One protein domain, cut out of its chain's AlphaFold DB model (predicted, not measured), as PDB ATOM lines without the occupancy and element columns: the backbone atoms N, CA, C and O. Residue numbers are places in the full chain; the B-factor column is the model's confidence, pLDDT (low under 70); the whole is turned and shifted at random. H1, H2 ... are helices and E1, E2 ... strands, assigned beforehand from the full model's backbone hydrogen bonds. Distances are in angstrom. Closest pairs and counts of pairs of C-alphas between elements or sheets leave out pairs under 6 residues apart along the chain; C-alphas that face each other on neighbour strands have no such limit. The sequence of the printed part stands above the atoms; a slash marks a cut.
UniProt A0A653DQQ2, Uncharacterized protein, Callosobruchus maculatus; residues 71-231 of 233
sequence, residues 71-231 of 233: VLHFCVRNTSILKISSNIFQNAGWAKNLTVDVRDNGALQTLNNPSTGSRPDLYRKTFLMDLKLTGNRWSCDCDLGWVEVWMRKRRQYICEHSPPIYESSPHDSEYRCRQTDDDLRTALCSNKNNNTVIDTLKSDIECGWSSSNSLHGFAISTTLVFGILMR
ATOM      1  N   VAL A  71      42.292 -11.610 -36.190       86.19
ATOM      2  CA  VAL A  71      41.263 -10.994 -35.351       86.19
ATOM      3  C   VAL A  71      41.723  -9.602 -34.950       86.19
ATOM      4  O   VAL A  71      42.776  -9.442 -34.342       86.19
ATOM      5  N   LEU A  72      40.905  -8.607 -35.258       86.25
ATOM      6  CA  LEU A  72      41.135  -7.213 -34.937       86.25
ATOM      7  C   LEU A  72      39.986  -6.697 -34.077       86.25
ATOM      8  O   LEU A  72      38.824  -6.734 -34.476       86.25
ATOM      9  N   HIS A  73      40.321  -6.163 -32.910       88.12
ATOM     10  CA  HIS A  73      39.389  -5.381 -32.107       88.12
ATOM     11  C   HIS A  73      39.811  -3.923 -32.190       88.12
ATOM     12  O   HIS A  73      40.904  -3.587 -31.742       88.12
ATOM     13  N   PHE A  74      38.966  -3.094 -32.782       87.56
ATOM     14  CA  PHE A  74      39.155  -1.660 -32.915       87.56
ATOM     15  C   PHE A  74      38.258  -0.947 -31.905       87.56
ATOM     16  O   PHE A  74      37.040  -1.123 -31.932       87.56
ATOM     17  N   CYS A  75      38.855  -0.171 -31.005       87.06
ATOM     18  CA  CYS A  75      38.138   0.549 -29.960       87.06
ATOM     19  C   CYS A  75      38.432   2.052 -30.012       87.06
ATOM     20  O   CYS A  75      39.569   2.454 -30.234       87.06
ATOM     21  N   VAL A  76      37.408   2.880 -29.827       84.44
ATOM     22  CA  VAL A  76      37.522   4.342 -29.756       84.44
ATOM     23  C   VAL A  76      36.533   4.832 -28.715       84.44
ATOM     24  O   VAL A  76      35.332   4.661 -28.901       84.44
ATOM     25  N   ARG A  77      37.000   5.418 -27.618       86.06
ATOM     26  CA  ARG A  77      36.127   5.898 -26.535       86.06
ATOM     27  C   ARG A  77      36.675   7.194 -25.968       86.06
ATOM     28  O   ARG A  77      37.887   7.395 -26.003       86.06
ATOM     29  N   ASN A  78      35.797   8.029 -25.417       82.75
ATOM     30  CA  ASN A  78      36.157   9.312 -24.813       82.75
ATOM     31  C   ASN A  78      36.961  10.229 -25.755       82.75
ATOM     32  O   ASN A  78      37.861  10.940 -25.316       82.75
ATOM     33  N   THR A  79      36.659  10.204 -27.053       76.25
ATOM     34  CA  THR A  79      37.288  11.075 -28.055       76.25
ATOM     35  C   THR A  79      36.302  12.117 -28.574       76.25
ATOM     36  O   THR A  79      35.093  11.912 -28.547       76.25
ATOM     37  N   SER A  80      36.809  13.220 -29.121       81.00
ATOM     38  CA  SER A  80      35.997  14.246 -29.791       81.00
ATOM     39  C   SER A  80      35.820  13.987 -31.296       81.00
ATOM     40  O   SER A  80      35.537  14.912 -32.059       81.00
ATOM     41  N   ILE A  81      36.045  12.752 -31.756       82.56
ATOM     42  CA  ILE A  81      35.983  12.396 -33.177       82.56
ATOM     43  C   ILE A  81      34.540  12.480 -33.657       82.56
ATOM     44  O   ILE A  81      33.643  11.890 -33.064       82.56
ATOM     45  N   LEU A  82      34.331  13.175 -34.775       85.88
ATOM     46  CA  LEU A  82      33.007  13.346 -35.376       85.88
ATOM     47  C   LEU A  82      32.671  12.247 -36.390       85.88
ATOM     48  O   LEU A  82      31.507  11.865 -36.523       85.88
ATOM     49  N   LYS A  83      33.678  11.727 -37.103       84.62
ATOM     50  CA  LYS A  83      33.502  10.748 -38.181       84.62
ATOM     51  C   LYS A  83      34.620   9.711 -38.198       84.62
ATOM     52  O   LYS A  83      35.796  10.055 -38.142       84.62
ATOM     53  N   ILE A  84      34.238   8.448 -38.361       86.50
ATOM     54  CA  ILE A  84      35.139   7.325 -38.631       86.50
ATOM     55  C   ILE A  84      34.842   6.826 -40.047       86.50
ATOM     56  O   ILE A  84      33.755   6.323 -40.337       86.50
ATOM     57  N   SER A  85      35.813   6.998 -40.941       85.38
ATOM     58  CA  SER A  85      35.677   6.678 -42.363       85.38
ATOM     59  C   SER A  85      36.100   5.235 -42.679       85.38
ATOM     60  O   SER A  85      36.927   4.637 -41.988       85.38
ATOM     61  N   SER A  86      35.544   4.664 -43.754       81.25
ATOM     62  CA  SER A  86      35.781   3.270 -44.157       81.25
ATOM     63  C   SER A  86      37.216   3.017 -44.629       81.25
ATOM     64  O   SER A  86      37.709   1.894 -44.521       81.25
ATOM     65  N   ASN A  87      37.917   4.054 -45.101       77.44
ATOM     66  CA  ASN A  87      39.329   3.996 -45.505       77.44
ATOM     67  C   ASN A  87      40.248   3.460 -44.395       77.44
ATOM     68  O   ASN A  87      41.217   2.767 -44.701       77.44
ATOM     69  N   ILE A  88      39.906   3.699 -43.124       76.88
ATOM     70  CA  ILE A  88      40.642   3.179 -41.963       76.88
ATOM     71  C   ILE A  88      40.677   1.640 -41.981       76.88
ATOM     72  O   ILE A  88      41.671   1.038 -41.577       76.88
ATOM     73  N   PHE A  89      39.626   0.999 -42.501       81.94
ATOM     74  CA  PHE A  89      39.452  -0.457 -42.506       81.94
ATOM     75  C   PHE A  89      39.774  -1.119 -43.854       81.94
ATOM     76  O   PHE A  89      39.938  -2.337 -43.909       81.94
ATOM     77  N   GLN A  90      39.908  -0.348 -44.942       78.25
ATOM     78  CA  GLN A  90      40.179  -0.886 -46.287       78.25
ATOM     79  C   GLN A  90      41.473  -1.706 -46.357       78.25
ATOM     80  O   GLN A  90      41.545  -2.677 -47.104       78.25
ATOM     81  N   ASN A  91      42.470  -1.334 -45.552       69.06
ATOM     82  CA  ASN A  91      43.770  -1.990 -45.497       69.06
ATOM     83  C   ASN A  91      44.030  -2.598 -44.120       69.06
ATOM     84  O   ASN A  91      45.137  -2.474 -43.611       69.06
ATOM     85  N   ALA A  92      43.046  -3.269 -43.514       73.94
ATOM     86  CA  ALA A  92      43.218  -3.929 -42.216       73.94
ATOM     87  C   ALA A  92      44.169  -5.156 -42.235       73.94
ATOM     88  O   ALA A  92      44.040  -6.072 -41.424       73.94
ATOM     89  N   GLY A  93      45.111  -5.196 -43.183       75.50
ATOM     90  CA  GLY A  93      46.122  -6.230 -43.351       75.50
ATOM     91  C   GLY A  93      45.521  -7.629 -43.474       75.50
ATOM     92  O   GLY A  93      44.811  -7.939 -44.432       75.50
ATOM     93  N   TRP A  94      45.843  -8.491 -42.513       80.62
ATOM     94  CA  TRP A  94      45.393  -9.883 -42.442       80.62
ATOM     95  C   TRP A  94      44.140 -10.088 -41.587       80.62
ATOM     96  O   TRP A  94      43.700 -11.231 -41.440       80.62
ATOM     97  N   ALA A  95      43.547  -9.021 -41.045       87.31
ATOM     98  CA  ALA A  95      42.348  -9.126 -40.224       87.31
ATOM     99  C   ALA A  95      41.173  -9.682 -41.038       87.31
ATOM    100  O   ALA A  95      40.667  -9.041 -41.960       87.31
ATOM    101  N   LYS A  96      40.708 -10.873 -40.662       90.25
ATOM    102  CA  LYS A  96      39.488 -11.490 -41.190       90.25
ATOM    103  C   LYS A  96      38.277 -11.119 -40.345       90.25
ATOM    104  O   LYS A  96      37.219 -10.830 -40.890       90.25
ATOM    105  N   ASN A  97      38.461 -11.075 -39.027       91.50
ATOM    106  CA  ASN A  97      37.409 -10.855 -38.045       91.50
ATOM    107  C   ASN A  97      37.609  -9.496 -37.390       91.50
ATOM    108  O   ASN A  97      38.609  -9.283 -36.709       91.50
ATOM    109  N   LEU A  98      36.651  -8.594 -37.568       92.38
ATOM    110  CA  LEU A  98      36.693  -7.252 -37.003       92.38
ATOM    111  C   LEU A  98      35.640  -7.087 -35.909       92.38
ATOM    112  O   LEU A  98      34.488  -7.455 -36.086       92.38
ATOM    113  N   THR A  99      36.014  -6.504 -34.780       92.44
ATOM    114  CA  THR A  99      35.083  -5.972 -33.776       92.44
ATOM    115  C   THR A  99      35.302  -4.474 -33.668       92.44
ATOM    116  O   THR A  99      36.452  -4.055 -33.550       92.44
ATOM    117  N   VAL A 100      34.231  -3.686 -33.691       93.38
ATOM    118  CA  VAL A 100      34.289  -2.225 -33.560       93.38
ATOM    119  C   VAL A 100      33.522  -1.801 -32.309       93.38
ATOM    120  O   VAL A 100      32.321  -2.027 -32.217       93.38
ATOM    121  N   ASP A 101      34.206  -1.183 -31.346       94.00
ATOM    122  CA  ASP A 101      33.595  -0.591 -30.148       94.00
ATOM    123  C   ASP A 101      33.889   0.908 -30.124       94.00
ATOM    124  O   ASP A 101      35.004   1.321 -29.810       94.00
ATOM    125  N   VAL A 102      32.897   1.714 -30.493       93.75
ATOM    126  CA  VAL A 102      33.028   3.174 -30.601       93.75
ATOM    127  C   VAL A 102      32.155   3.894 -29.576       93.75
ATOM    128  O   VAL A 102      31.693   5.006 -29.820       93.75
ATOM    129  N   ARG A 103      31.863   3.244 -28.446       94.69
ATOM    130  CA  ARG A 103      30.948   3.788 -27.440       94.69
ATOM    131  C   ARG A 103      31.502   5.006 -26.715       94.69
ATOM    132  O   ARG A 103      32.708   5.124 -26.519       94.69
ATOM    133  N   ASP A 104      30.591   5.837 -26.223       94.00
ATOM    134  CA  ASP A 104      30.881   6.908 -25.262       94.00
ATOM    135  C   ASP A 104      31.923   7.924 -25.761       94.00
ATOM    136  O   ASP A 104      32.857   8.290 -25.052       94.00
ATOM    137  N   ASN A 105      31.786   8.386 -27.007       86.75
ATOM    138  CA  ASN A 105      32.551   9.538 -27.503       86.75
ATOM    139  C   ASN A 105      31.753  10.847 -27.376       86.75
ATOM    140  O   ASN A 105      32.325  11.930 -27.391       86.75
ATOM    141  N   GLY A 106      30.423  10.787 -27.254       90.00
ATOM    142  CA  GLY A 106      29.558  11.952 -27.026       90.00
ATOM    143  C   GLY A 106      29.375  12.901 -28.222       90.00
ATOM    144  O   GLY A 106      28.327  13.540 -28.317       90.00
ATOM    145  N   ALA A 107      30.336  12.971 -29.151       88.69
ATOM    146  CA  ALA A 107      30.302  13.824 -30.346       88.69
ATOM    147  C   ALA A 107      30.328  13.056 -31.681       88.69
ATOM    148  O   ALA A 107      30.101  13.664 -32.728       88.69
ATOM    149  N   LEU A 108      30.582  11.742 -31.654       90.56
ATOM    150  CA  LEU A 108      30.652  10.908 -32.855       90.56
ATOM    151  C   LEU A 108      29.288  10.840 -33.549       90.56
ATOM    152  O   LEU A 108      28.286  10.492 -32.922       90.56
ATOM    153  N   GLN A 109      29.277  11.179 -34.838       93.75
ATOM    154  CA  GLN A 109      28.072  11.294 -35.661       93.75
ATOM    155  C   GLN A 109      28.026  10.275 -36.792       93.75
ATOM    156  O   GLN A 109      26.943   9.826 -37.157       93.75
ATOM    157  N   THR A 110      29.176   9.887 -37.344       91.06
ATOM    158  CA  THR A 110      29.216   9.041 -38.543       91.06
ATOM    159  C   THR A 110      30.226   7.911 -38.399       91.06
ATOM    160  O   THR A 110      31.391   8.138 -38.072       91.06
ATOM    161  N   LEU A 111      29.792   6.689 -38.709       92.81
ATOM    162  CA  LEU A 111      30.642   5.510 -38.851       92.81
ATOM    163  C   LEU A 111      30.319   4.846 -40.187       92.81
ATOM    164  O   LEU A 111      29.268   4.223 -40.340       92.81
ATOM    165  N   ASN A 112      31.227   4.966 -41.152       91.00
ATOM    166  CA  ASN A 112      31.068   4.279 -42.429       91.00
ATOM    167  C   ASN A 112      31.353   2.775 -42.282       91.00
ATOM    168  O   ASN A 112      32.088   2.357 -41.388       91.00
ATOM    169  N   ASN A 113      30.796   1.974 -43.198       92.88
ATOM    170  CA  ASN A 113      30.886   0.515 -43.162       92.88
ATOM    171  C   ASN A 113      32.345   0.028 -43.030       92.88
ATOM    172  O   ASN A 113      33.137   0.230 -43.957       92.88
ATOM    173  N   PRO A 114      32.698  -0.640 -41.919       92.56
ATOM    174  CA  PRO A 114      34.052  -1.124 -41.691       92.56
ATOM    175  C   PRO A 114      34.293  -2.524 -42.290       92.56
ATOM    176  O   PRO A 114      35.424  -3.005 -42.316       92.56
ATOM    177  N   SER A 115      33.243  -3.201 -42.770       92.50
ATOM    178  CA  SER A 115      33.327  -4.528 -43.382       92.50
ATOM    179  C   SER A 115      33.667  -4.421 -44.868       92.50
ATOM    180  O   SER A 115      32.963  -3.764 -45.632       92.50
ATOM    181  N   THR A 116      34.701  -5.137 -45.310       91.44
ATOM    182  CA  THR A 116      35.071  -5.240 -46.735       91.44
ATOM    183  C   THR A 116      34.560  -6.531 -47.381       91.44
ATOM    184  O   THR A 116      34.483  -6.624 -48.609       91.44
ATOM    185  N   GLY A 117      34.205  -7.534 -46.571       90.19
ATOM    186  CA  GLY A 117      33.622  -8.808 -46.989       90.19
ATOM    187  C   GLY A 117      32.101  -8.850 -46.852       90.19
ATOM    188  O   GLY A 117      31.515  -8.203 -45.983       90.19
ATOM    189  N   SER A 118      31.450  -9.648 -47.705       90.31
ATOM    190  CA  SER A 118      30.000  -9.865 -47.656       90.31
ATOM    191  C   SER A 118      29.569 -10.963 -46.680       90.31
ATOM    192  O   SER A 118      28.415 -10.933 -46.260       90.31
ATOM    193  N   ARG A 119      30.475 -11.878 -46.316       92.25
ATOM    194  CA  ARG A 119      30.304 -12.985 -45.362       92.25
ATOM    195  C   ARG A 119      31.653 -13.314 -44.689       92.25
ATOM    196  O   ARG A 119      32.680 -12.861 -45.211       92.25
ATOM    197  N   PRO A 120      31.672 -14.093 -43.593       91.81
ATOM    198  CA  PRO A 120      32.911 -14.545 -42.960       91.81
ATOM    199  C   PRO A 120      33.824 -15.363 -43.890       91.81
ATOM    200  O   PRO A 120      33.382 -15.914 -44.904       91.81
ATOM    201  N   ASP A 121      35.107 -15.422 -43.524       88.94
ATOM    202  CA  ASP A 121      36.154 -16.270 -44.120       88.94
ATOM    203  C   ASP A 121      36.465 -16.058 -45.608       88.94
ATOM    204  O   ASP A 121      37.174 -16.850 -46.235       88.94
ATOM    205  N   LEU A 122      36.005 -14.948 -46.185       90.44
ATOM    206  CA  LEU A 122      36.387 -14.562 -47.536       90.44
ATOM    207  C   LEU A 122      37.878 -14.200 -47.619       90.44
ATOM    208  O   LEU A 122      38.431 -13.479 -46.785       90.44
ATOM    209  N   TYR A 123      38.536 -14.679 -48.675       87.81
ATOM    210  CA  TYR A 123      39.954 -14.422 -48.912       87.81
ATOM    211  C   TYR A 123      40.244 -12.921 -49.046       87.81
ATOM    212  O   TYR A 123      39.614 -12.239 -49.853       87.81
ATOM    213  N   ARG A 124      41.226 -12.422 -48.276       86.19
ATOM    214  CA  ARG A 124      41.637 -11.000 -48.226       86.19
ATOM    215  C   ARG A 124      40.483 -10.023 -47.971       86.19
ATOM    216  O   ARG A 124      40.518  -8.885 -48.435       86.19
ATOM    217  N   LYS A 125      39.451 -10.466 -47.260       90.56
ATOM    218  CA  LYS A 125      38.330  -9.628 -46.846       90.56
ATOM    219  C   LYS A 125      38.172  -9.689 -45.335       90.56
ATOM    220  O   LYS A 125      38.433 -10.713 -44.711       90.56
ATOM    221  N   THR A 126      37.704  -8.583 -44.783       91.62
ATOM    222  CA  THR A 126      37.420  -8.410 -43.363       91.62
ATOM    223  C   THR A 126      35.912  -8.385 -43.176       91.62
ATOM    224  O   THR A 126      35.213  -7.648 -43.877       91.62
ATOM    225  N   PHE A 127      35.410  -9.185 -42.242       94.00
ATOM    226  CA  PHE A 127      34.007  -9.237 -41.868       94.00
ATOM    227  C   PHE A 127      33.814  -8.679 -40.456       94.00
ATOM    228  O   PHE A 127      34.558  -9.012 -39.529       94.00
ATOM    229  N   LEU A 128      32.813  -7.814 -40.296       94.62
ATOM    230  CA  LEU A 128      32.445  -7.258 -38.999       94.62
ATOM    231  C   LEU A 128      31.699  -8.313 -38.171       94.62
ATOM    232  O   LEU A 128      30.582  -8.705 -38.500       94.62
ATOM    233  N   MET A 129      32.320  -8.752 -37.085       92.88
ATOM    234  CA  MET A 129      31.782  -9.743 -36.158       92.88
ATOM    235  C   MET A 129      30.903  -9.119 -35.073       92.88
ATOM    236  O   MET A 129      29.956  -9.753 -34.623       92.88
ATOM    237  N   ASP A 130      31.227  -7.904 -34.626       93.75
ATOM    238  CA  ASP A 130      30.545  -7.243 -33.509       93.75
ATOM    239  C   ASP A 130      30.711  -5.716 -33.589       93.75
ATOM    240  O   ASP A 130      31.738  -5.228 -34.075       93.75
ATOM    241  N   LEU A 131      29.696  -4.979 -33.134       95.88
ATOM    242  CA  LEU A 131      29.585  -3.525 -33.245       95.88
ATOM    243  C   LEU A 131      28.942  -2.943 -31.987       95.88
ATOM    244  O   LEU A 131      27.884  -3.415 -31.580       95.88
ATOM    245  N   LYS A 132      29.545  -1.897 -31.417       96.31
ATOM    246  CA  LYS A 132      28.990  -1.172 -30.268       96.31
ATOM    247  C   LYS A 132      28.979   0.333 -30.521       96.31
ATOM    248  O   LYS A 132      30.030   0.910 -30.803       96.31
ATOM    249  N   LEU A 133      27.799   0.944 -30.443       96.69
ATOM    250  CA  LEU A 133      27.480   2.293 -30.913       96.69
ATOM    251  C   LEU A 133      26.922   3.230 -29.828       96.69
ATOM    252  O   LEU A 133      26.847   4.433 -30.077       96.69
ATOM    253  N   THR A 134      26.503   2.742 -28.660       96.94
ATOM    254  CA  THR A 134      25.902   3.587 -27.603       96.94
ATOM    255  C   THR A 134      26.761   4.776 -27.149       96.94
ATOM    256  O   THR A 134      27.977   4.789 -27.307       96.94
ATOM    257  N   GLY A 135      26.122   5.800 -26.568       95.38
ATOM    258  CA  GLY A 135      26.833   6.951 -25.986       95.38
ATOM    259  C   GLY A 135      27.376   7.953 -27.014       95.38
ATOM    260  O   GLY A 135      28.345   8.662 -26.746       95.38
ATOM    261  N   ASN A 136      26.767   8.010 -28.202       95.38
ATOM    262  CA  ASN A 136      27.148   8.894 -29.307       95.38
ATOM    263  C   ASN A 136      25.930   9.649 -29.866       95.38
ATOM    264  O   ASN A 136      24.792   9.360 -29.494       95.38
ATOM    265  N   ARG A 137      26.169  10.612 -30.763       94.62
ATOM    266  CA  ARG A 137      25.138  11.453 -31.391       94.62
ATOM    267  C   ARG A 137      25.016  11.105 -32.871       94.62
ATOM    268  O   ARG A 137      25.447  11.877 -33.718       94.62
ATOM    269  N   TRP A 138      24.494   9.925 -33.193       96.31
ATOM    270  CA  TRP A 138      24.524   9.428 -34.570       96.31
ATOM    271  C   TRP A 138      23.686  10.280 -35.528       96.31
ATOM    272  O   TRP A 138      22.529  10.595 -35.247       96.31
ATOM    273  N   SER A 139      24.256  10.588 -36.696       95.00
ATOM    274  CA  SER A 139      23.491  10.976 -37.879       95.00
ATOM    275  C   SER A 139      23.001   9.702 -38.554       95.00
ATOM    276  O   SER A 139      23.770   8.966 -39.172       95.00
ATOM    277  N   CYS A 140      21.721   9.400 -38.382       93.31
ATOM    278  CA  CYS A 140      21.092   8.230 -38.971       93.31
ATOM    279  C   CYS A 140      20.580   8.580 -40.366       93.31
ATOM    280  O   CYS A 140      19.437   8.998 -40.560       93.31
ATOM    281  N   ASP A 141      21.494   8.456 -41.318       90.12
ATOM    282  CA  ASP A 141      21.308   8.624 -42.753       90.12
ATOM    283  C   ASP A 141      21.917   7.410 -43.491       90.12
ATOM    284  O   ASP A 141      22.174   6.355 -42.898       90.12
ATOM    285  N   CYS A 142      22.163   7.540 -44.796       87.75
ATOM    286  CA  CYS A 142      22.734   6.450 -45.582       87.75
ATOM    287  C   CYS A 142      24.173   6.075 -45.251       87.75
ATOM    288  O   CYS A 142      24.561   4.939 -45.537       87.75
ATOM    289  N   ASP A 143      24.936   6.935 -44.580       87.88
ATOM    290  CA  ASP A 143      26.269   6.572 -44.109       87.88
ATOM    291  C   ASP A 143      26.214   5.537 -42.972       87.88
ATOM    292  O   ASP A 143      27.192   4.806 -42.792       87.88
ATOM    293  N   LEU A 144      25.083   5.418 -42.256       92.06
ATOM    294  CA  LEU A 144      24.842   4.409 -41.210       92.06
ATOM    295  C   LEU A 144      23.902   3.270 -41.659       92.06
ATOM    296  O   LEU A 144      23.816   2.239 -40.993       92.06
ATOM    297  N   GLY A 145      23.244   3.398 -42.817       90.88
ATOM    298  CA  GLY A 145      22.286   2.405 -43.335       90.88
ATOM    299  C   GLY A 145      22.855   0.989 -43.518       90.88
ATOM    300  O   GLY A 145      22.134  -0.003 -43.417       90.88
ATOM    301  N   TRP A 146      24.173   0.857 -43.697       92.56
ATOM    302  CA  TRP A 146      24.848  -0.443 -43.787       92.56
ATOM    303  C   TRP A 146      24.656  -1.321 -42.540       92.56
ATOM    304  O   TRP A 146      24.753  -2.548 -42.648       92.56
ATOM    305  N   VAL A 147      24.386  -0.719 -41.373       94.38
ATOM    306  CA  VAL A 147      24.168  -1.435 -40.109       94.38
ATOM    307  C   VAL A 147      22.997  -2.402 -40.245       94.38
ATOM    308  O   VAL A 147      23.097  -3.539 -39.790       94.38
ATOM    309  N   GLU A 148      21.931  -2.016 -40.946       91.62
ATOM    310  CA  GLU A 148      20.767  -2.876 -41.159       91.62
ATOM    311  C   GLU A 148      21.135  -4.149 -41.946       91.62
ATOM    312  O   GLU A 148      20.832  -5.277 -41.543       91.62
ATOM    313  N   VAL A 149      21.868  -3.979 -43.051       90.31
ATOM    314  CA  VAL A 149      22.351  -5.087 -43.889       90.31
ATOM    315  C   VAL A 149      23.297  -5.987 -43.098       90.31
ATOM    316  O   VAL A 149      23.230  -7.217 -43.196       90.31
ATOM    317  N   TRP A 150      24.178  -5.391 -42.297       93.00
ATOM    318  CA  TRP A 150      25.075  -6.136 -41.428       93.00
ATOM    319  C   TRP A 150      24.313  -6.933 -40.363       93.00
ATOM    320  O   TRP A 150      24.615  -8.110 -40.184       93.00
ATOM    321  N   MET A 151      23.283  -6.368 -39.724       91.81
ATOM    322  CA  MET A 151      22.449  -7.092 -38.757       91.81
ATOM    323  C   MET A 151      21.811  -8.341 -39.375       91.81
ATOM    324  O   MET A 151      21.821  -9.403 -38.753       91.81
ATOM    325  N   ARG A 152      21.300  -8.252 -40.612       90.19
ATOM    326  CA  ARG A 152      20.751  -9.419 -41.331       90.19
ATOM    327  C   ARG A 152      21.813 -10.508 -41.522       90.19
ATOM    328  O   ARG A 152      21.568 -11.667 -41.204       90.19
ATOM    329  N   LYS A 153      23.018 -10.131 -41.959       90.88
ATOM    330  CA  LYS A 153      24.149 -11.062 -42.134       90.88
ATOM    331  C   LYS A 153      24.648 -11.644 -40.814       90.88
ATOM    332  O   LYS A 153      25.029 -12.806 -40.773       90.88
ATOM    333  N   ARG A 154      24.634 -10.862 -39.733       90.50
ATOM    334  CA  ARG A 154      25.016 -11.325 -38.394       90.50
ATOM    335  C   ARG A 154      24.080 -12.431 -37.915       90.50
ATOM    336  O   ARG A 154      24.560 -13.463 -37.463       90.50
ATOM    337  N   ARG A 155      22.767 -12.264 -38.105       88.50
ATOM    338  CA  ARG A 155      21.788 -13.332 -37.831       88.50
ATOM    339  C   ARG A 155      22.008 -14.566 -38.704       88.50
ATOM    340  O   ARG A 155      21.798 -15.666 -38.235       88.50
ATOM    341  N   GLN A 156      22.429 -14.389 -39.955       88.81
ATOM    342  CA  GLN A 156      22.660 -15.509 -40.869       88.81
ATOM    343  C   GLN A 156      23.935 -16.308 -40.550       88.81
ATOM    344  O   GLN A 156      23.943 -17.523 -40.721       88.81
ATOM    345  N   TYR A 157      25.025 -15.631 -40.180       88.38
ATOM    346  CA  TYR A 157      26.359 -16.242 -40.134       88.38
ATOM    347  C   TYR A 157      26.978 -16.352 -38.737       88.38
ATOM    348  O   TYR A 157      27.972 -17.053 -38.591       88.38
ATOM    349  N   ILE A 158      26.470 -15.618 -37.742       87.69
ATOM    350  CA  ILE A 158      27.074 -15.543 -36.398       87.69
ATOM    351  C   ILE A 158      26.110 -16.047 -35.325       87.69
ATOM    352  O   ILE A 158      26.532 -16.780 -34.437       87.69
ATOM    353  N   CYS A 159      24.843 -15.641 -35.386       85.81
ATOM    354  CA  CYS A 159      23.838 -16.072 -34.419       85.81
ATOM    355  C   CYS A 159      23.213 -17.392 -34.891       85.81
ATOM    356  O   CYS A 159      22.655 -17.440 -35.983       85.81
ATOM    357  N   GLU A 160      23.310 -18.462 -34.098       69.25
ATOM    358  CA  GLU A 160      22.605 -19.720 -34.384       69.25
ATOM    359  C   GLU A 160      21.090 -19.590 -34.126       69.25
ATOM    360  O   GLU A 160      20.635 -18.684 -33.422       69.25
ATOM    361  N   HIS A 161      20.296 -20.505 -34.694       57.09
ATOM    362  CA  HIS A 161      18.908 -20.710 -34.275       57.09
ATOM    363  C   HIS A 161      18.930 -21.472 -32.936       57.09
ATOM    364  O   HIS A 161      19.462 -22.574 -32.868       57.09
ATOM    365  N   SER A 162      18.384 -20.857 -31.889       48.94
ATOM    366  CA  SER A 162      18.401 -21.263 -30.475       48.94
ATOM    367  C   SER A 162      18.322 -22.775 -30.169       48.94
ATOM    368  O   SER A 162      17.373 -23.432 -30.606       48.94
ATOM    369  N   PRO A 163      19.176 -23.303 -29.271       43.28
ATOM    370  CA  PRO A 163      18.828 -24.356 -28.318       43.28
ATOM    371  C   PRO A 163      18.538 -23.759 -26.917       43.28
ATOM    372  O   PRO A 163      18.802 -22.584 -26.675       43.28
ATOM    373  N   PRO A 164      17.900 -24.504 -25.995       47.31
ATOM    374  CA  PRO A 164      17.180 -23.914 -24.870       47.31
ATOM    375  C   PRO A 164      18.080 -23.409 -23.734       47.31
ATOM    376  O   PRO A 164      19.032 -24.072 -23.336       47.31
ATOM    377  N   ILE A 165      17.649 -22.271 -23.180       52.16
ATOM    378  CA  ILE A 165      17.793 -21.717 -21.819       52.16
ATOM    379  C   ILE A 165      18.570 -22.611 -20.828       52.16
ATOM    380  O   ILE A 165      17.990 -23.197 -19.919       52.16
ATOM    381  N   TYR A 166      19.891 -22.668 -20.951       55.94
ATOM    382  CA  TYR A 166      20.780 -22.949 -19.827       55.94
ATOM    383  C   TYR A 166      21.903 -21.919 -19.851       55.94
ATOM    384  O   TYR A 166      22.330 -21.505 -20.925       55.94
ATOM    385  N   GLU A 167      22.282 -21.453 -18.658       54.81
ATOM    386  CA  GLU A 167      23.149 -20.301 -18.381       54.81
ATOM    387  C   GLU A 167      24.210 -20.057 -19.464       54.81
ATOM    388  O   GLU A 167      25.244 -20.726 -19.526       54.81
ATOM    389  N   SER A 168      23.933 -19.084 -20.335       54.72
ATOM    390  CA  SER A 168      24.823 -18.743 -21.432       54.72
ATOM    391  C   SER A 168      26.085 -18.090 -20.880       54.72
ATOM    392  O   SER A 168      26.065 -17.064 -20.195       54.72
ATOM    393  N   SER A 169      27.219 -18.724 -21.169       60.88
ATOM    394  CA  SER A 169      28.537 -18.181 -20.862       60.88
ATOM    395  C   SER A 169      28.730 -16.836 -21.584       60.88
ATOM    396  O   SER A 169      28.277 -16.684 -22.717       60.88
ATOM    397  N   PRO A 170      29.488 -15.872 -21.030       58.59
ATOM    398  CA  PRO A 170      29.848 -14.634 -21.733       58.59
ATOM    399  C   PRO A 170      30.576 -14.853 -23.074       58.59
ATOM    400  O   PRO A 170      30.711 -13.926 -23.874       58.59
ATOM    401  N   HIS A 171      31.089 -16.067 -23.301       59.38
ATOM    402  CA  HIS A 171      31.744 -16.487 -24.540       59.38
ATOM    403  C   HIS A 171      30.805 -17.151 -25.554       59.38
ATOM    404  O   HIS A 171      31.245 -17.450 -26.664       59.38
ATOM    405  N   ASP A 172      29.541 -17.351 -25.192       68.00
ATOM    406  CA  ASP A 172      28.514 -17.905 -26.060       68.00
ATOM    407  C   ASP A 172      28.159 -16.920 -27.188       68.00
ATOM    408  O   ASP A 172      28.056 -15.703 -26.983       68.00
ATOM    409  N   SER A 173      27.997 -17.445 -28.402       68.31
ATOM    410  CA  SER A 173      27.593 -16.666 -29.573       68.31
ATOM    411  C   SER A 173      26.224 -16.017 -29.352       68.31
ATOM    412  O   SER A 173      26.031 -14.868 -29.755       68.31
ATOM    413  N   GLU A 174      25.317 -16.682 -28.630       72.38
ATOM    414  CA  GLU A 174      23.982 -16.162 -28.326       72.38
ATOM    415  C   GLU A 174      24.029 -14.951 -27.385       72.38
ATOM    416  O   GLU A 174      23.439 -13.904 -27.684       72.38
ATOM    417  N   TYR A 175      24.789 -15.047 -26.286       74.12
ATOM    418  CA  TYR A 175      24.964 -13.940 -25.340       74.12
ATOM    419  C   TYR A 175      25.506 -12.694 -26.047       74.12
ATOM    420  O   TYR A 175      25.015 -11.577 -25.852       74.12
ATOM    421  N   ARG A 176      26.485 -12.888 -26.938       76.19
ATOM    422  CA  ARG A 176      27.045 -11.805 -27.753       76.19
ATOM    423  C   ARG A 176      26.011 -11.223 -28.713       76.19
ATOM    424  O   ARG A 176      25.884 -10.005 -28.776       76.19
ATOM    425  N   CYS A 177      25.238 -12.059 -29.406       84.44
ATOM    426  CA  CYS A 177      24.191 -11.595 -30.317       84.44
ATOM    427  C   CYS A 177      23.142 -10.727 -29.616       84.44
ATOM    428  O   CYS A 177      22.768  -9.681 -30.158       84.44
ATOM    429  N   ARG A 178      22.725 -11.122 -28.407       86.38
ATOM    430  CA  ARG A 178      21.801 -10.347 -27.574       86.38
ATOM    431  C   ARG A 178      22.414  -9.024 -27.122       86.38
ATOM    432  O   ARG A 178      21.778  -7.988 -27.286       86.38
ATOM    433  N   GLN A 179      23.654  -9.039 -26.631       88.38
ATOM    434  CA  GLN A 179      24.338  -7.823 -26.183       88.38
ATOM    435  C   GLN A 179      24.477  -6.790 -27.310       88.38
ATOM    436  O   GLN A 179      24.238  -5.605 -27.090       88.38
ATOM    437  N   THR A 180      24.853  -7.226 -28.515       90.94
ATOM    438  CA  THR A 180      24.945  -6.340 -29.682       90.94
ATOM    439  C   THR A 180      23.577  -5.755 -30.048       90.94
ATOM    440  O   THR A 180      23.484  -4.581 -30.386       90.94
ATOM    441  N   ASP A 181      22.502  -6.546 -29.984       91.12
ATOM    442  CA  ASP A 181      21.154  -6.031 -30.244       91.12
ATOM    443  C   ASP A 181      20.707  -5.008 -29.191       91.12
ATOM    444  O   ASP A 181      20.107  -3.997 -29.549       91.12
ATOM    445  N   ASP A 182      21.007  -5.242 -27.913       93.00
ATOM    446  CA  ASP A 182      20.663  -4.318 -26.826       93.00
ATOM    447  C   ASP A 182      21.429  -2.990 -26.941       93.00
ATOM    448  O   ASP A 182      20.854  -1.918 -26.731       93.00
ATOM    449  N   ASP A 183      22.693  -3.032 -27.364       95.56
ATOM    450  CA  ASP A 183      23.467  -1.830 -27.682       95.56
ATOM    451  C   ASP A 183      22.840  -1.034 -28.845       95.56
ATOM    452  O   ASP A 183      22.602   0.167 -28.732       95.56
ATOM    453  N   LEU A 184      22.465  -1.697 -29.942       94.00
ATOM    454  CA  LEU A 184      21.837  -1.022 -31.086       94.00
ATOM    455  C   LEU A 184      20.451  -0.444 -30.759       94.00
ATOM    456  O   LEU A 184      20.072   0.583 -31.321       94.00
ATOM    457  N   ARG A 185      19.695  -1.083 -29.855       94.19
ATOM    458  CA  ARG A 185      18.401  -0.578 -29.356       94.19
ATOM    459  C   ARG A 185      18.542   0.686 -28.517       94.19
ATOM    460  O   ARG A 185      17.600   1.464 -28.441       94.19
ATOM    461  N   THR A 186      19.683   0.869 -27.866       96.06
ATOM    462  CA  THR A 186      19.917   1.986 -26.942       96.06
ATOM    463  C   THR A 186      20.732   3.114 -27.573       96.06
ATOM    464  O   THR A 186      20.745   4.228 -27.052       96.06
ATOM    465  N   ALA A 187      21.380   2.872 -28.716       96.81
ATOM    466  CA  ALA A 187      22.006   3.914 -29.519       96.81
ATOM    467  C   ALA A 187      20.951   4.856 -30.129       96.81
ATOM    468  O   ALA A 187      19.918   4.403 -30.624       96.81
ATOM    469  N   LEU A 188      21.226   6.166 -30.121       96.81
ATOM    470  CA  LEU A 188      20.270   7.214 -30.501       96.81
ATOM    471  C   LEU A 188      20.718   7.997 -31.740       96.81
ATOM    472  O   LEU A 188      21.908   8.252 -31.934       96.81
ATOM    473  N   CYS A 189      19.739   8.427 -32.529       96.19
ATOM    474  CA  CYS A 189      19.893   9.252 -33.717       96.19
ATOM    475  C   CYS A 189      19.598  10.723 -33.404       96.19
ATOM    476  O   CYS A 189      18.437  11.120 -33.263       96.19
ATOM    477  N   SER A 190      20.625  11.570 -33.336       95.62
ATOM    478  CA  SER A 190      20.445  12.986 -32.983       95.62
ATOM    479  C   SER A 190      19.712  13.788 -34.059       95.62
ATOM    480  O   SER A 190      19.019  14.750 -33.747       95.62
ATOM    481  N   ASN A 191      19.825  13.388 -35.327       94.56
ATOM    482  CA  ASN A 191      19.135  14.018 -36.459       94.56
ATOM    483  C   ASN A 191      17.692  13.511 -36.666       94.56
ATOM    484  O   ASN A 191      17.022  13.935 -37.606       94.56
ATOM    485  N   LYS A 192      17.215  12.592 -35.817       94.31
ATOM    486  CA  LYS A 192      15.903  11.932 -35.926       94.31
ATOM    487  C   LYS A 192      15.149  11.986 -34.599       94.31
ATOM    488  O   LYS A 192      14.622  10.983 -34.132       94.31
ATOM    489  N   ASN A 193      15.140  13.160 -33.966       93.00
ATOM    490  CA  ASN A 193      14.455  13.415 -32.691       93.00
ATOM    491  C   ASN A 193      14.873  12.471 -31.548       93.00
ATOM    492  O   ASN A 193      14.061  12.152 -30.686       93.00
ATOM    493  N   ASN A 194      16.136  12.026 -31.531       94.25
ATOM    494  CA  ASN A 194      16.650  11.035 -30.580       94.25
ATOM    495  C   ASN A 194      15.895   9.694 -30.606       94.25
ATOM    496  O   ASN A 194      15.893   8.975 -29.608       94.25
ATOM    497  N   ASN A 195      15.296   9.325 -31.743       94.69
ATOM    498  CA  ASN A 195      14.831   7.960 -31.962       94.69
ATOM    499  C   ASN A 195      16.009   6.982 -31.911       94.69
ATOM    500  O   ASN A 195      17.163   7.350 -32.153       94.69
ATOM    501  N   THR A 196      15.722   5.718 -31.616       94.94
ATOM    502  CA  THR A 196      16.762   4.692 -31.588       94.94
ATOM    503  C   THR A 196      17.301   4.434 -32.999       94.94
ATOM    504  O   THR A 196      16.592   4.591 -34.003       94.94
ATOM    505  N   VAL A 197      18.562   4.005 -33.088       94.12
ATOM    506  CA  VAL A 197      19.191   3.602 -34.355       94.12
ATOM    507  C   VAL A 197      18.381   2.494 -35.017       94.12
ATOM    508  O   VAL A 197      18.113   2.557 -36.214       94.12
ATOM    509  N   ILE A 198      17.938   1.500 -34.246       92.38
ATOM    510  CA  ILE A 198      17.192   0.367 -34.795       92.38
ATOM    511  C   ILE A 198      15.814   0.759 -35.338       92.38
ATOM    512  O   ILE A 198      15.415   0.222 -36.370       92.38
ATOM    513  N   ASP A 199      15.096   1.671 -34.681       91.88
ATOM    514  CA  ASP A 199      13.771   2.095 -35.145       91.88
ATOM    515  C   ASP A 199      13.903   2.931 -36.413       91.88
ATOM    516  O   ASP A 199      13.241   2.655 -37.409       91.88
ATOM    517  N   THR A 200      14.862   3.858 -36.419       92.69
ATOM    518  CA  THR A 200      15.151   4.702 -37.582       92.69
ATOM    519  C   THR A 200      15.577   3.871 -38.798       92.69
ATOM    520  O   THR A 200      15.117   4.123 -39.911       92.69
ATOM    521  N   LEU A 201      16.419   2.847 -38.613       89.88
ATOM    522  CA  LEU A 201      16.829   1.958 -39.708       89.88
ATOM    523  C   LEU A 201      15.656   1.167 -40.307       89.88
ATOM    524  O   LEU A 201      15.712   0.817 -41.479       89.88
ATOM    525  N   LYS A 202      14.610   0.878 -39.524       86.50
ATOM    526  CA  LYS A 202      13.429   0.141 -39.997       86.50
ATOM    527  C   LYS A 202      12.403   1.027 -40.697       86.50
ATOM    528  O   LYS A 202      11.724   0.536 -41.592       86.50
ATOM    529  N   SER A 203      12.224   2.265 -40.237       81.50
ATOM    530  CA  SER A 203      11.132   3.133 -40.692       81.50
ATOM    531  C   SER A 203      11.547   4.151 -41.751       81.50
ATOM    532  O   SER A 203      10.728   4.508 -42.591       81.50
ATOM    533  N   ASP A 204      12.796   4.627 -41.709       69.88
ATOM    534  CA  ASP A 204      13.169   5.894 -42.353       69.88
ATOM    535  C   ASP A 204      14.337   5.785 -43.341       69.88
ATOM    536  O   ASP A 204      14.548   6.697 -44.142       69.88
ATOM    537  N   ILE A 205      15.157   4.736 -43.244       73.44
ATOM    538  CA  ILE A 205      16.430   4.632 -43.970       73.44
ATOM    539  C   ILE A 205      16.283   3.617 -45.106       73.44
ATOM    540  O   ILE A 205      16.765   2.490 -45.040       73.44
ATOM    541  N   GLU A 206      15.639   4.037 -46.195       65.25
ATOM    542  CA  GLU A 206      15.638   3.304 -47.469       65.25
ATOM    543  C   GLU A 206      16.881   3.655 -48.288       65.25
ATOM    544  O   GLU A 206      16.830   4.269 -49.355       65.25
ATOM    545  N   CYS A 207      18.053   3.293 -47.781       67.31
ATOM    546  CA  CYS A 207      19.273   3.476 -48.551       67.31
ATOM    547  C   CYS A 207      19.331   2.378 -49.604       67.31
ATOM    548  O   CYS A 207      19.575   1.210 -49.296       67.31
ATOM    549  N   GLY A 208      19.022   2.770 -50.845       50.88
ATOM    550  CA  GLY A 208      19.015   1.905 -52.017       50.88
ATOM    551  C   GLY A 208      20.210   0.956 -52.002       50.88
ATOM    552  O   GLY A 208      21.341   1.357 -51.728       50.88
ATOM    553  N   TRP A 209      19.934  -0.323 -52.243       47.06
ATOM    554  CA  TRP A 209      20.786  -1.478 -51.946       47.06
ATOM    555  C   TRP A 209      22.072  -1.593 -52.790       47.06
ATOM    556  O   TRP A 209      22.526  -2.695 -53.100       47.06
ATOM    557  N   SER A 210      22.705  -0.489 -53.175       41.50
ATOM    558  CA  SER A 210      23.923  -0.526 -53.966       41.50
ATOM    559  C   SER A 210      24.801   0.698 -53.733       41.50
ATOM    560  O   SER A 210      24.543   1.778 -54.256       41.50
ATOM    561  N   SER A 211      25.958   0.484 -53.117       40.91
ATOM    562  CA  SER A 211      27.182   1.064 -53.662       40.91
ATOM    563  C   SER A 211      27.479   0.361 -54.996       40.91
ATOM    564  O   SER A 211      28.323  -0.532 -55.065       40.91
ATOM    565  N   SER A 212      26.714   0.693 -56.039       34.81
ATOM    566  CA  SER A 212      27.132   0.478 -57.421       34.81
ATOM    567  C   SER A 212      27.795   1.772 -57.854       34.81
ATOM    568  O   SER A 212      27.218   2.844 -57.682       34.81
ATOM    569  N   ASN A 213      29.008   1.676 -58.394       38.94
ATOM    570  CA  ASN A 213      29.651   2.784 -59.089       38.94
ATOM    571  C   ASN A 213      28.640   3.454 -60.026       38.94
ATOM    572  O   ASN A 213      27.840   2.766 -60.664       38.94
ATOM    573  N   SER A 214      28.690   4.783 -60.095       40.41
ATOM    574  CA  SER A 214      27.911   5.593 -61.020       40.41
ATOM    575  C   SER A 214      28.095   5.092 -62.456       40.41
ATOM    576  O   SER A 214      29.049   5.453 -63.143       40.41
ATOM    577  N   LEU A 215      27.177   4.256 -62.922       39.38
ATOM    578  CA  LEU A 215      26.908   4.102 -64.337       39.38
ATOM    579  C   LEU A 215      25.741   5.032 -64.616       39.38
ATOM    580  O   LEU A 215      24.648   4.842 -64.087       39.38
ATOM    581  N   HIS A 216      26.033   6.088 -65.376       39.94
ATOM    582  CA  HIS A 216      25.055   7.010 -65.931       39.94
ATOM    583  C   HIS A 216      23.804   6.245 -66.373       39.94
ATOM    584  O   HIS A 216      23.843   5.458 -67.319       39.94
ATOM    585  N   GLY A 217      22.697   6.478 -65.672       36.69
ATOM    586  CA  GLY A 217      21.393   5.996 -66.083       36.69
ATOM    587  C   GLY A 217      20.969   6.733 -67.345       36.69
ATOM    588  O   GLY A 217      20.392   7.814 -67.266       36.69
ATOM    589  N   PHE A 218      21.225   6.143 -68.511       45.34
ATOM    590  CA  PHE A 218      20.346   6.349 -69.653       45.34
ATOM    591  C   PHE A 218      19.018   5.683 -69.298       45.34
ATOM    592  O   PHE A 218      18.842   4.475 -69.455       45.34
ATOM    593  N   ALA A 219      18.105   6.472 -68.733       41.28
ATOM    594  CA  ALA A 219      16.732   6.053 -68.537       41.28
ATOM    595  C   ALA A 219      16.114   5.798 -69.916       41.28
ATOM    596  O   ALA A 219      15.964   6.688 -70.753       41.28
ATOM    597  N   ILE A 220      15.811   4.528 -70.137       46.03
ATOM    598  CA  ILE A 220      15.131   3.974 -71.291       46.03
ATOM    599  C   ILE A 220      13.725   4.589 -71.362       46.03
ATOM    600  O   ILE A 220      12.820   4.201 -70.629       46.03
ATOM    601  N   SER A 221      13.540   5.547 -72.269       48.00
ATOM    602  CA  SER A 221      12.230   5.972 -72.768       48.00
ATOM    603  C   SER A 221      11.887   5.144 -74.010       48.00
ATOM    604  O   SER A 221      11.990   5.633 -75.133       48.00
ATOM    605  N   THR A 222      11.511   3.873 -73.842       49.41
ATOM    606  CA  THR A 222      11.037   3.033 -74.969       49.41
ATOM    607  C   THR A 222       9.611   2.517 -74.812       49.41
ATOM    608  O   THR A 222       9.083   1.910 -75.741       49.41
ATOM    609  N   THR A 223       8.911   2.834 -73.723       50.16
ATOM    610  CA  THR A 223       7.499   2.441 -73.560       50.16
ATOM    611  C   THR A 223       6.506   3.369 -74.272       50.16
ATOM    612  O   THR A 223       5.364   2.976 -74.481       50.16
ATOM    613  N   LEU A 224       6.925   4.553 -74.740       47.41
ATOM    614  CA  LEU A 224       6.053   5.488 -75.475       47.41
ATOM    615  C   LEU A 224       6.081   5.332 -77.006       47.41
ATOM    616  O   LEU A 224       5.167   5.804 -77.676       47.41
ATOM    617  N   VAL A 225       7.070   4.635 -77.580       50.28
ATOM    618  CA  VAL A 225       7.194   4.515 -79.050       50.28
ATOM    619  C   VAL A 225       6.330   3.377 -79.616       50.28
ATOM    620  O   VAL A 225       5.764   3.516 -80.699       50.28
ATOM    621  N   PHE A 226       6.109   2.294 -78.863       48.66
ATOM    622  CA  PHE A 226       5.233   1.200 -79.316       48.66
ATOM    623  C   PHE A 226       3.733   1.540 -79.272       48.66
ATOM    624  O   PHE A 226       2.963   0.987 -80.051       48.66
ATOM    625  N   GLY A 227       3.313   2.490 -78.429       51.00
ATOM    626  CA  GLY A 227       1.918   2.951 -78.384       51.00
ATOM    627  C   GLY A 227       1.518   3.854 -79.558       51.00
ATOM    628  O   GLY A 227       0.336   3.944 -79.883       51.00
ATOM    629  N   ILE A 228       2.487   4.502 -80.214       55.09
ATOM    630  CA  ILE A 228       2.231   5.420 -81.336       55.09
ATOM    631  C   ILE A 228       2.292   4.679 -82.682       55.09
ATOM    632  O   ILE A 228       1.521   4.998 -83.584       55.09
ATOM    633  N   LEU A 229       3.116   3.632 -82.807       51.38
ATOM    634  CA  LEU A 229       3.201   2.833 -84.041       51.38
ATOM    635  C   LEU A 229       2.029   1.857 -84.244       51.38
ATOM    636  O   LEU A 229       1.752   1.491 -85.380       51.38
ATOM    637  N   MET A 230       1.284   1.492 -83.195       51.53
ATOM    638  CA  MET A 230       0.058   0.679 -83.324       51.53
ATOM    639  C   MET A 230      -1.221   1.500 -83.570       51.53
ATOM    640  O   MET A 230      -2.310   0.936 -83.607       51.53
ATOM    641  N   ARG A 231      -1.121   2.827 -83.743       48.06
ATOM    642  CA  ARG A 231      -2.250   3.676 -84.175       48.06
ATOM    643  C   ARG A 231      -2.215   4.066 -85.658       48.06
ATOM    644  O   ARG A 231      -3.112   4.778 -86.097       48.06
TER     645      ARG A 231
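This is residues 71 to 231 of the 233 residues of an uncharacterized protein of Callosobruchus maculatus (UniProt A0A653DQQ2). A compact, loop-rich body with little regular structure holds a small parallel sheet, E1 E2 E3, with H2 and H3 beside its E3 edge; residues 210 to 231, with H5, stick out as a long tail. The 161 printed residues, 58 in named elements of mixed class, run E1 H1 E2 E3 H2 H3 H4 H5. The whole is loose, with radius of gyration 19.7 A and spans 74 by 38 by 35 A.

Find E1, residues 71 to 75, from C-alpha 71 at (41.263, -10.994, -35.351); E2 is 97 to 101, E3 127 to 132. H1 is 87 to 90, H2 146 to 157, H4 197 to 203. H3, 173 to 186, runs 20.3 A; H5, 225 to 229, ends at (3.201, 2.833, -84.041).

Look at N 72 and O 97 of E1 and E2, 2.8 A, and N 98 and O 127 of E2 and E3, 2.9 A, within hydrogen-bond range. E1, H1, E2 form a strand-helix-strand unit, parallel strands joined through a helix, its crossover right-handed. H2 and H3 only graze the sheet. H3 touches H4 with residues 184 to 186 alone, closest C-alphas Arg 185 and Ile 198, 5.7 A. In H2 to H5 every O i to N i+4 pair is within range; H1 is too short.

The printed part has no cut. The link E2 to E3, 25 residues, is long. Residues 91, 160 to 173, 204 and 206 to 231 have pLDDT under 70.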